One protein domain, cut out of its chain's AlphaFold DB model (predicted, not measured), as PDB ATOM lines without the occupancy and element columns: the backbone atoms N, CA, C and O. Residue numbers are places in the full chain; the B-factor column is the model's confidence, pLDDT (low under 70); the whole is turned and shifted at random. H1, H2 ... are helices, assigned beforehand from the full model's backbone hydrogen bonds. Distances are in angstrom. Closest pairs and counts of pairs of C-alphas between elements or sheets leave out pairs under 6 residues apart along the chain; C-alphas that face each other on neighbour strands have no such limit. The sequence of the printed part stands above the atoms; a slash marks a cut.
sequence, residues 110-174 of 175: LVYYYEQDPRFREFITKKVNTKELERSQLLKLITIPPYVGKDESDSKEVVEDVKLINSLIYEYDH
ATOM      1  N   LEU A 110     118.640 155.224 138.066       86.25
ATOM      2  CA  LEU A 110     118.144 156.513 138.557       86.25
ATOM      3  C   LEU A 110     116.891 156.336 139.422       86.25
ATOM      4  O   LEU A 110     116.816 156.871 140.528       86.25
ATOM      5  N   VAL A 111     115.914 155.569 138.929       81.25
ATOM      6  CA  VAL A 111     114.660 155.281 139.645       81.25
ATOM      7  C   VAL A 111     114.944 154.477 140.911       81.25
ATOM      8  O   VAL A 111     114.375 154.767 141.962       81.25
ATOM      9  N   TYR A 112     115.865 153.513 140.844       81.62
ATOM     10  CA  TYR A 112     116.278 152.746 142.016       81.62
ATOM     11  C   TYR A 112     116.848 153.645 143.125       81.62
ATOM     12  O   TYR A 112     116.359 153.594 144.255       81.62
ATOM     13  N   TYR A 113     117.816 154.512 142.809       85.56
ATOM     14  CA  TYR A 113     118.403 155.443 143.782       85.56
ATOM     15  C   TYR A 113     117.366 156.426 144.338       85.56
ATOM     16  O   TYR A 113     117.320 156.661 145.546       85.56
ATOM     17  N   TYR A 114     116.489 156.956 143.484       85.75
ATOM     18  CA  TYR A 114     115.449 157.903 143.893       85.75
ATOM     19  C   TYR A 114     114.420 157.282 144.849       85.75
ATOM     20  O   TYR A 114     113.960 157.926 145.795       85.75
ATOM     21  N   GLU A 115     114.055 156.020 144.652       78.12
ATOM     22  CA  GLU A 115     113.119 155.338 145.547       78.12
ATOM     23  C   GLU A 115     113.772 154.950 146.884       78.12
ATOM     24  O   GLU A 115     113.123 155.054 147.926       78.12
ATOM     25  N   GLN A 116     115.048 154.541 146.879       81.19
ATOM     26  CA  GLN A 116     115.721 153.994 148.065       81.19
ATOM     27  C   GLN A 116     116.402 155.040 148.963       81.19
ATOM     28  O   GLN A 116     116.403 154.858 150.182       81.19
ATOM     29  N   ASP A 117     116.973 156.122 148.416       85.38
ATOM     30  CA  ASP A 117     117.754 157.096 149.198       85.38
ATOM     31  C   ASP A 117     117.083 158.489 149.240       85.38
ATOM     32  O   ASP A 117     117.035 159.199 148.228       85.38
ATOM     33  N   PRO A 118     116.599 158.946 150.415       87.94
ATOM     34  CA  PRO A 118     116.043 160.288 150.577       87.94
ATOM     35  C   PRO A 118     117.006 161.421 150.194       87.94
ATOM     36  O   PRO A 118     116.556 162.434 149.664       87.94
ATOM     37  N   ARG A 119     118.316 161.261 150.416       91.75
ATOM     38  CA  ARG A 119     119.319 162.292 150.090       91.75
ATOM     39  C   ARG A 119     119.527 162.402 148.587       91.75
ATOM     40  O   ARG A 119     119.672 163.508 148.071       91.75
ATOM     41  N   PHE A 120     119.467 161.277 147.872       92.06
ATOM     42  CA  PHE A 120     119.485 161.283 146.410       92.06
ATOM     43  C   PHE A 120     118.269 162.028 145.849       92.06
ATOM     44  O   PHE A 120     118.393 162.832 144.924       92.06
ATOM     45  N   ARG A 121     117.087 161.846 146.457       90.00
ATOM     46  CA  ARG A 121     115.896 162.625 146.079       90.00
ATOM     47  C   ARG A 121     116.092 164.118 146.276       90.00
ATOM     48  O   ARG A 121     115.718 164.895 145.398       90.00
ATOM     49  N   GLU A 122     116.654 164.527 147.409       90.31
ATOM     50  CA  GLU A 122     116.953 165.936 147.682       90.31
ATOM     51  C   GLU A 122     117.965 166.502 146.679       90.31
ATOM     52  O   GLU A 122     117.756 167.599 146.162       90.31
ATOM     53  N   PHE A 123     119.003 165.734 146.335       94.12
ATOM     54  CA  PHE A 123     119.992 166.082 145.313       94.12
ATOM     55  C   PHE A 123     119.345 166.336 143.943       94.12
ATOM     56  O   PHE A 123     119.506 167.420 143.376       94.12
ATOM     57  N   ILE A 124     118.540 165.393 143.443       92.81
ATOM     58  CA  ILE A 124     117.838 165.550 142.161       92.81
ATOM     59  C   ILE A 124     116.844 166.717 142.221       92.81
ATOM     60  O   ILE A 124     116.780 167.531 141.300       92.81
ATOM     61  N   THR A 125     116.104 166.853 143.323       88.19
ATOM     62  CA  THR A 125     115.154 167.960 143.519       88.19
ATOM     63  C   THR A 125     115.864 169.312 143.487       88.19
ATOM     64  O   THR A 125     115.375 170.253 142.861       88.19
ATOM     65  N   LYS A 126     117.048 169.415 144.104       91.88
ATOM     66  CA  LYS A 126     117.881 170.617 144.058       91.88
ATOM     67  C   LYS A 126     118.306 170.935 142.626       91.88
ATOM     68  O   LYS A 126     118.089 172.069 142.215       91.88
ATOM     69  N   LYS A 127     118.812 169.961 141.859       93.00
ATOM     70  CA  LYS A 127     119.211 170.163 140.452       93.00
ATOM     71  C   LYS A 127     118.063 170.629 139.560       93.00
ATOM     72  O   LYS A 127     118.253 171.504 138.715       93.00
ATOM     73  N   VAL A 128     116.859 170.095 139.769       89.00
ATOM     74  CA  VAL A 128     115.658 170.558 139.055       89.00
ATOM     75  C   VAL A 128     115.309 171.997 139.441       89.00
ATOM     76  O   VAL A 128     115.043 172.827 138.573       89.00
ATOM     77  N   ASN A 129     115.361 172.325 140.733       86.50
ATOM     78  CA  ASN A 129     115.059 173.670 141.225       86.50
ATOM     79  C   ASN A 129     116.107 174.715 140.794       86.50
ATOM     80  O   ASN A 129     115.744 175.863 140.540       86.50
ATOM     81  N   THR A 130     117.386 174.335 140.679       91.75
ATOM     82  CA  THR A 130     118.470 175.203 140.183       91.75
ATOM     83  C   THR A 130     118.561 175.252 138.658       91.75
ATOM     84  O   THR A 130     119.357 176.025 138.131       91.75
ATOM     85  N   LYS A 131     117.710 174.499 137.941       88.56
ATOM     86  CA  LYS A 131     117.715 174.341 136.475       88.56
ATOM     87  C   LYS A 131     118.992 173.710 135.905       88.56
ATOM     88  O   LYS A 131     119.243 173.824 134.711       88.56
ATOM     89  N   GLU A 132     119.775 173.023 136.732       90.25
ATOM     90  CA  GLU A 132     120.884 172.173 136.272       90.25
ATOM     91  C   GLU A 132     120.378 170.905 135.572       90.25
ATOM     92  O   GLU A 132     121.098 170.311 134.775       90.25
ATOM     93  N   LEU A 133     119.138 170.497 135.862       90.00
ATOM     94  CA  LEU A 133     118.448 169.394 135.204       90.00
ATOM     95  C   LEU A 133     117.026 169.826 134.837       90.00
ATOM     96  O   LEU A 133     116.242 170.206 135.709       90.00
ATOM     97  N   GLU A 134     116.661 169.765 133.557       86.69
ATOM     98  CA  GLU A 134     115.295 170.095 133.151       86.69
ATOM     99  C   GLU A 134     114.297 169.028 133.620       86.69
ATOM    100  O   GLU A 134     114.566 167.827 133.585       86.69
ATOM    101  N   ARG A 135     113.086 169.449 134.011       78.88
ATOM    102  CA  ARG A 135     112.026 168.521 134.442       78.88
ATOM    103  C   ARG A 135     111.614 167.555 133.326       78.88
ATOM    104  O   ARG A 135     111.379 166.384 133.597       78.88
ATOM    105  N   SER A 136     111.536 168.037 132.086       77.00
ATOM    106  CA  SER A 136     111.286 167.238 130.873       77.00
ATOM    107  C   SER A 136     112.358 166.168 130.670       77.00
ATOM    108  O   SER A 136     112.037 165.012 130.403       77.00
ATOM    109  N   GLN A 137     113.624 166.545 130.845       82.31
ATOM    110  CA  GLN A 137     114.762 165.644 130.741       82.31
ATOM    111  C   GLN A 137     114.720 164.579 131.839       82.31
ATOM    112  O   GLN A 137     114.792 163.396 131.533       82.31
ATOM    113  N   LEU A 138     114.494 164.963 133.099       83.56
ATOM    114  CA  LEU A 138     114.353 164.017 134.209       83.56
ATOM    115  C   LEU A 138     113.206 163.015 133.987       83.56
ATOM    116  O   LEU A 138     113.386 161.819 134.204       83.56
ATOM    117  N   LEU A 139     112.045 163.490 133.522       78.06
ATOM    118  CA  LEU A 139     110.905 162.636 133.176       78.06
ATOM    119  C   LEU A 139     111.285 161.589 132.126       78.06
ATOM    120  O   LEU A 139     110.958 160.416 132.285       78.06
ATOM    121  N   LYS A 140     112.019 162.003 131.089       79.69
ATOM    122  CA  LYS A 140     112.533 161.094 130.065       79.69
ATOM    123  C   LYS A 140     113.460 160.040 130.679       79.69
ATOM    124  O   LYS A 140     113.228 158.854 130.460       79.69
ATOM    125  N   LEU A 141     114.427 160.444 131.510       84.75
ATOM    126  CA  LEU A 141     115.371 159.523 132.161       84.75
ATOM    127  C   LEU A 141     114.671 158.466 133.025       84.75
ATOM    128  O   LEU A 141     115.030 157.294 132.982       84.75
ATOM    129  N   ILE A 142     113.643 158.856 133.780       79.81
ATOM    130  CA  ILE A 142     112.861 157.947 134.636       79.81
ATOM    131  C   ILE A 142     112.177 156.838 133.823       79.81
ATOM    132  O   ILE A 142     112.020 155.725 134.315       79.81
ATOM    133  N   THR A 143     111.787 157.121 132.579       74.81
ATOM    134  CA  THR A 143     111.060 156.168 131.724       74.81
ATOM    135  C   THR A 143     111.954 155.189 130.960       74.81
ATOM    136  O   THR A 143     111.442 154.294 130.291       74.81
ATOM    137  N   ILE A 144     113.281 155.328 131.050       75.69
ATOM    138  CA  ILE A 144     114.215 154.460 130.321       75.69
ATOM    139  C   ILE A 144     114.233 153.061 130.955       75.69
ATOM    140  O   ILE A 144     114.458 152.951 132.161       75.69
ATOM    141  N   PRO A 145     114.043 151.975 130.186       70.62
ATOM    142  CA  PRO A 145     114.124 150.626 130.736       70.62
ATOM    143  C   PRO A 145     115.562 150.253 131.169       70.62
ATOM    144  O   PRO A 145     116.529 150.678 130.540       70.62
ATOM    145  N   PRO A 146     115.745 149.393 132.189       67.12
ATOM    146  CA  PRO A 146     117.041 149.116 132.840       67.12
ATOM    147  C   PRO A 146     118.086 148.368 131.999       67.12
ATOM    148  O   PRO A 146     119.217 148.159 132.446       67.12
ATOM    149  N   TYR A 147     117.713 147.916 130.802       68.38
ATOM    150  CA  TYR A 147     118.586 147.148 129.912       68.38
ATOM    151  C   TYR A 147     118.909 147.879 128.607       68.38
ATOM    152  O   TYR A 147     119.672 147.345 127.810       68.38
ATOM    153  N   VAL A 148     118.362 149.080 128.393       64.69
ATOM    154  CA  VAL A 148     118.632 149.864 127.181       64.69
ATOM    155  C   VAL A 148     119.944 150.632 127.347       64.69
ATOM    156  O   VAL A 148     120.295 151.048 128.450       64.69
ATOM    157  N   GLY A 149     120.692 150.785 126.259       58.62
ATOM    158  CA  GLY A 149     122.027 151.377 126.206       58.62
ATOM    159  C   GLY A 149     123.167 150.377 126.425       58.62
ATOM    160  O   GLY A 149     124.313 150.804 126.569       58.62
ATOM    161  N   LYS A 150     122.871 149.068 126.478       62.12
ATOM    162  CA  LYS A 150     123.873 147.993 126.626       62.12
ATOM    163  C   LYS A 150     124.259 147.331 125.299       62.12
ATOM    164  O   LYS A 150     125.336 146.744 125.243       62.12
ATOM    165  N   ASP A 151     123.441 147.481 124.256       58.41
ATOM    166  CA  ASP A 151     123.689 146.939 122.918       58.41
ATOM    167  C   ASP A 151     123.898 148.062 121.885       58.41
ATOM    168  O   ASP A 151     123.260 149.115 121.932       58.41
ATOM    169  N   GLU A 152     124.772 147.833 120.896       54.50
ATOM    170  CA  GLU A 152     125.087 148.800 119.823       54.50
ATOM    171  C   GLU A 152     123.892 149.112 118.896       54.50
ATOM    172  O   GLU A 152     123.965 150.026 118.072       54.50
ATOM    173  N   SER A 153     122.790 148.364 119.016       60.81
ATOM    174  CA  SER A 153     121.546 148.589 118.273       60.81
ATOM    175  C   SER A 153     120.688 149.728 118.824       60.81
ATOM    176  O   SER A 153     119.734 150.138 118.159       60.81
ATOM    177  N   ASP A 154     120.989 150.227 120.023       68.38
ATOM    178  CA  ASP A 154     120.202 151.278 120.655       68.38
ATOM    179  C   ASP A 154     120.468 152.649 120.026       68.38
ATOM    180  O   ASP A 154     121.571 152.980 119.580       68.38
ATOM    181  N   SER A 155     119.429 153.485 119.972       74.56
ATOM    182  CA  SER A 155     119.567 154.825 119.403       74.56
ATOM    183  C   SER A 155     120.593 155.653 120.192       74.56
ATOM    184  O   SER A 155     120.652 155.582 121.422       74.56
ATOM    185  N   LYS A 156     121.367 156.495 119.491       79.38
ATOM    186  CA  LYS A 156     122.358 157.396 120.113       79.38
ATOM    187  C   LYS A 156     121.765 158.232 121.248       79.38
ATOM    188  O   LYS A 156     122.443 158.486 122.233       79.38
ATOM    189  N   GLU A 157     120.511 158.643 121.097       80.19
ATOM    190  CA  GLU A 157     119.789 159.426 122.094       80.19
ATOM    191  C   GLU A 157     119.644 158.668 123.419       80.19
ATOM    192  O   GLU A 157     119.979 159.210 124.467       80.19
ATOM    193  N   VAL A 158     119.251 157.392 123.371       79.00
ATOM    194  CA  VAL A 158     119.103 156.577 124.583       79.00
ATOM    195  C   VAL A 158     120.452 156.310 125.251       79.00
ATOM    196  O   VAL A 158     120.546 156.325 126.475       79.00
ATOM    197  N   VAL A 159     121.521 156.123 124.471       82.19
ATOM    198  CA  VAL A 159     122.876 155.956 125.020       82.19
ATOM    199  C   VAL A 159     123.328 157.204 125.786       82.19
ATOM    200  O   VAL A 159     123.904 157.085 126.867       82.19
ATOM    201  N   GLU A 160     123.063 158.403 125.262       85.81
ATOM    202  CA  GLU A 160     123.383 159.656 125.959       85.81
ATOM    203  C   GLU A 160     122.535 159.853 127.219       85.81
ATOM    204  O   GLU A 160     123.057 160.264 128.256       85.81
ATOM    205  N   ASP A 161     121.255 159.484 127.180       86.19
ATOM    206  CA  ASP A 161     120.404 159.530 128.366       86.19
ATOM    207  C   ASP A 161     120.901 158.571 129.470       86.19
ATOM    208  O   ASP A 161     120.929 158.930 130.648       86.19
ATOM    209  N   VAL A 162     121.359 157.367 129.106       85.69
ATOM    210  CA  VAL A 162     121.953 156.404 130.052       85.69
ATOM    211  C   VAL A 162     123.266 156.931 130.634       85.69
ATOM    212  O   VAL A 162     123.507 156.798 131.835       85.69
ATOM    213  N   LYS A 163     124.109 157.589 129.828       88.38
ATOM    214  CA  LYS A 163     125.315 158.262 130.342       88.38
ATOM    215  C   LYS A 163     124.969 159.351 131.350       88.38
ATOM    216  O   LYS A 163     125.658 159.462 132.360       88.38
ATOM    217  N   LEU A 164     123.912 160.120 131.096       91.12
ATOM    218  CA  LEU A 164     123.451 161.152 132.017       91.12
ATOM    219  C   LEU A 164     122.925 160.561 133.333       91.12
ATOM    220  O   LEU A 164     123.217 161.096 134.401       91.12
ATOM    221  N   ILE A 165     122.202 159.437 133.284       90.50
ATOM    222  CA  ILE A 165     121.820 158.688 134.495       90.50
ATOM    223  C   ILE A 165     123.071 158.333 135.306       90.50
ATOM    224  O   ILE A 165     123.157 158.671 136.487       90.50
ATOM    225  N   ASN A 166     124.064 157.727 134.656       90.56
ATOM    226  CA  ASN A 166     125.301 157.317 135.314       90.56
ATOM    227  C   ASN A 166     126.086 158.515 135.868       90.56
ATOM    228  O   ASN A 166     126.659 158.413 136.950       90.56
ATOM    229  N   SER A 167     126.098 159.660 135.176       92.88
ATOM    230  CA  SER A 167     126.782 160.859 135.669       92.88
ATOM    231  C   SER A 167     126.089 161.464 136.887       92.88
ATOM    232  O   SER A 167     126.775 161.908 137.801       92.88
ATOM    233  N   LEU A 168     124.750 161.462 136.929       93.00
ATOM    234  CA  LEU A 168     123.988 161.944 138.087       93.00
ATOM    235  C   LEU A 168     124.240 161.080 139.327       93.00
ATOM    236  O   LEU A 168     124.374 161.611 140.426       93.00
ATOM    237  N   ILE A 169     124.320 159.760 139.149       92.38
ATOM    238  CA  ILE A 169     124.653 158.824 140.232       92.38
ATOM    239  C   ILE A 169     126.106 159.028 140.673       92.38
ATOM    240  O   ILE A 169     126.374 159.162 141.863       92.38
ATOM    241  N   TYR A 170     127.038 159.139 139.722       93.62
ATOM    242  CA  TYR A 170     128.449 159.366 140.026       93.62
ATOM    243  C   TYR A 170     128.679 160.665 140.809       93.62
ATOM    244  O   TYR A 170     129.402 160.646 141.800       93.62
ATOM    245  N   GLU A 171     128.052 161.768 140.388       93.88
ATOM    246  CA  GLU A 171     128.126 163.067 141.069       93.88
ATOM    247  C   GLU A 171     127.553 162.997 142.490       93.88
ATOM    248  O   GLU A 171     128.096 163.608 143.406       93.88
ATOM    249  N   TYR A 172     126.481 162.230 142.698       93.88
ATOM    250  CA  TYR A 172     125.933 162.014 144.033       93.88
ATOM    251  C   TYR A 172     126.884 161.227 144.945       93.88
ATOM    252  O   TYR A 172     127.068 161.593 146.107       93.88
ATOM    253  N   ASP A 173     127.491 160.160 144.425       91.44
ATOM    254  CA  ASP A 173     128.407 159.310 145.189       91.44
ATOM    255  C   ASP A 173     129.774 159.983 145.438       91.44
ATOM    256  O   ASP A 173     130.489 159.597 146.367       91.44
ATOM    257  N   HIS A 174     130.135 160.998 144.638       91.00
ATOM    258  CA  HIS A 174     131.421 161.712 144.676       91.00
ATOM    259  C   HIS A 174     131.228 163.247 144.722       91.00
ATOM    260  O   HIS A 174     131.509 163.922 143.727       91.00
TER     261      HIS A 174
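What this domain is: This is residues 110 to 174 of the 175 residues of an uncharacterized protein of Planctomycetes bacterium RBG_16_41_13 (UniProt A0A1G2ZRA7). Three short helices, H1, H2 and H3, make a loose triangle, and the long helix H4 lies over one side of it, packing on H1 and H3. The far end of H4 reaches past the triangle, and there the long loop of residues 143 to 155 folds back from H3 to the beginning of H4. The printed part has 65 residues with four named helices, in the order H1, H2, H3, H4, and no named strand; the class is all helix, with mostly crossed packing. The whole is compact, with a radius of gyration of the C-alphas of 11.9 A, yet elongated, with spans of 34 by 22 by 20 A.

Where its parts are: H1, residues 110 to 116, begins at C-alpha 110 at (118.144, 156.513, 138.557) and is 10.1 A long from first to last C-alpha. After the single residue Asp 117 comes H2, residues 118 to 129, 16.4 A long, with C-alpha 118 at (116.043, 160.288, 150.577). H3 holds residues 135 to 142 and measures 10.6 A. H4, residues 156 to 173, is the longest helix with 25.9 A, and ends at C-alpha 173 at (128.407, 159.310, 145.189).

How they stand to each other: H1 and H2 touch only at the corner by their link, at a steep tilt of 47 degrees, opposite ways; their closest C-alphas, of Tyr 114 and Arg 121, are 5.2 A apart. H1 and H3 only just touch, with 3 pairs of C-alphas within 8 A, about perpendicular at 82 degrees; the closest C-alphas are those of Val 111 and Ile 142, 6.0 A apart. H2 and H3 are close but not clearly touching, and their closest C-alphas, of Val 128 and Arg 135, are 6.2 A apart. H4 touches H1 with its residues 165 to 169 alone, the same way, at a tilt of 36 degrees that is only just steep; the C-alphas of Leu 110 and Ile 165 are the closest, at 5.9 A. With residues 161 to 165 alone H4 only just touches H3, with 3 pairs of C-alphas within 8 A, the closest being those of Leu 141 and Asp 161 at 6.3 A; the two are about perpendicular at 87 degrees. H2 and H4 are close but not clearly touching, with the closest C-alphas, of Phe 120 and Tyr 172, 6.9 A apart. In H1, H2, H3 and H4 every O i to N i+4 pair is within hydrogen-bond range.

The domain as a whole: The two C-alphas farthest apart, those of Pro 118 and Ser 153, are 34.8 A from each other. The printed part has no cut. The links from H1 to H2 and from H2 to H3 are tight, and the link from H3 to H4, 13 residues, is long. The mean pLDDT of the printed part is 82.8, and residues 146 to 154 are under 70.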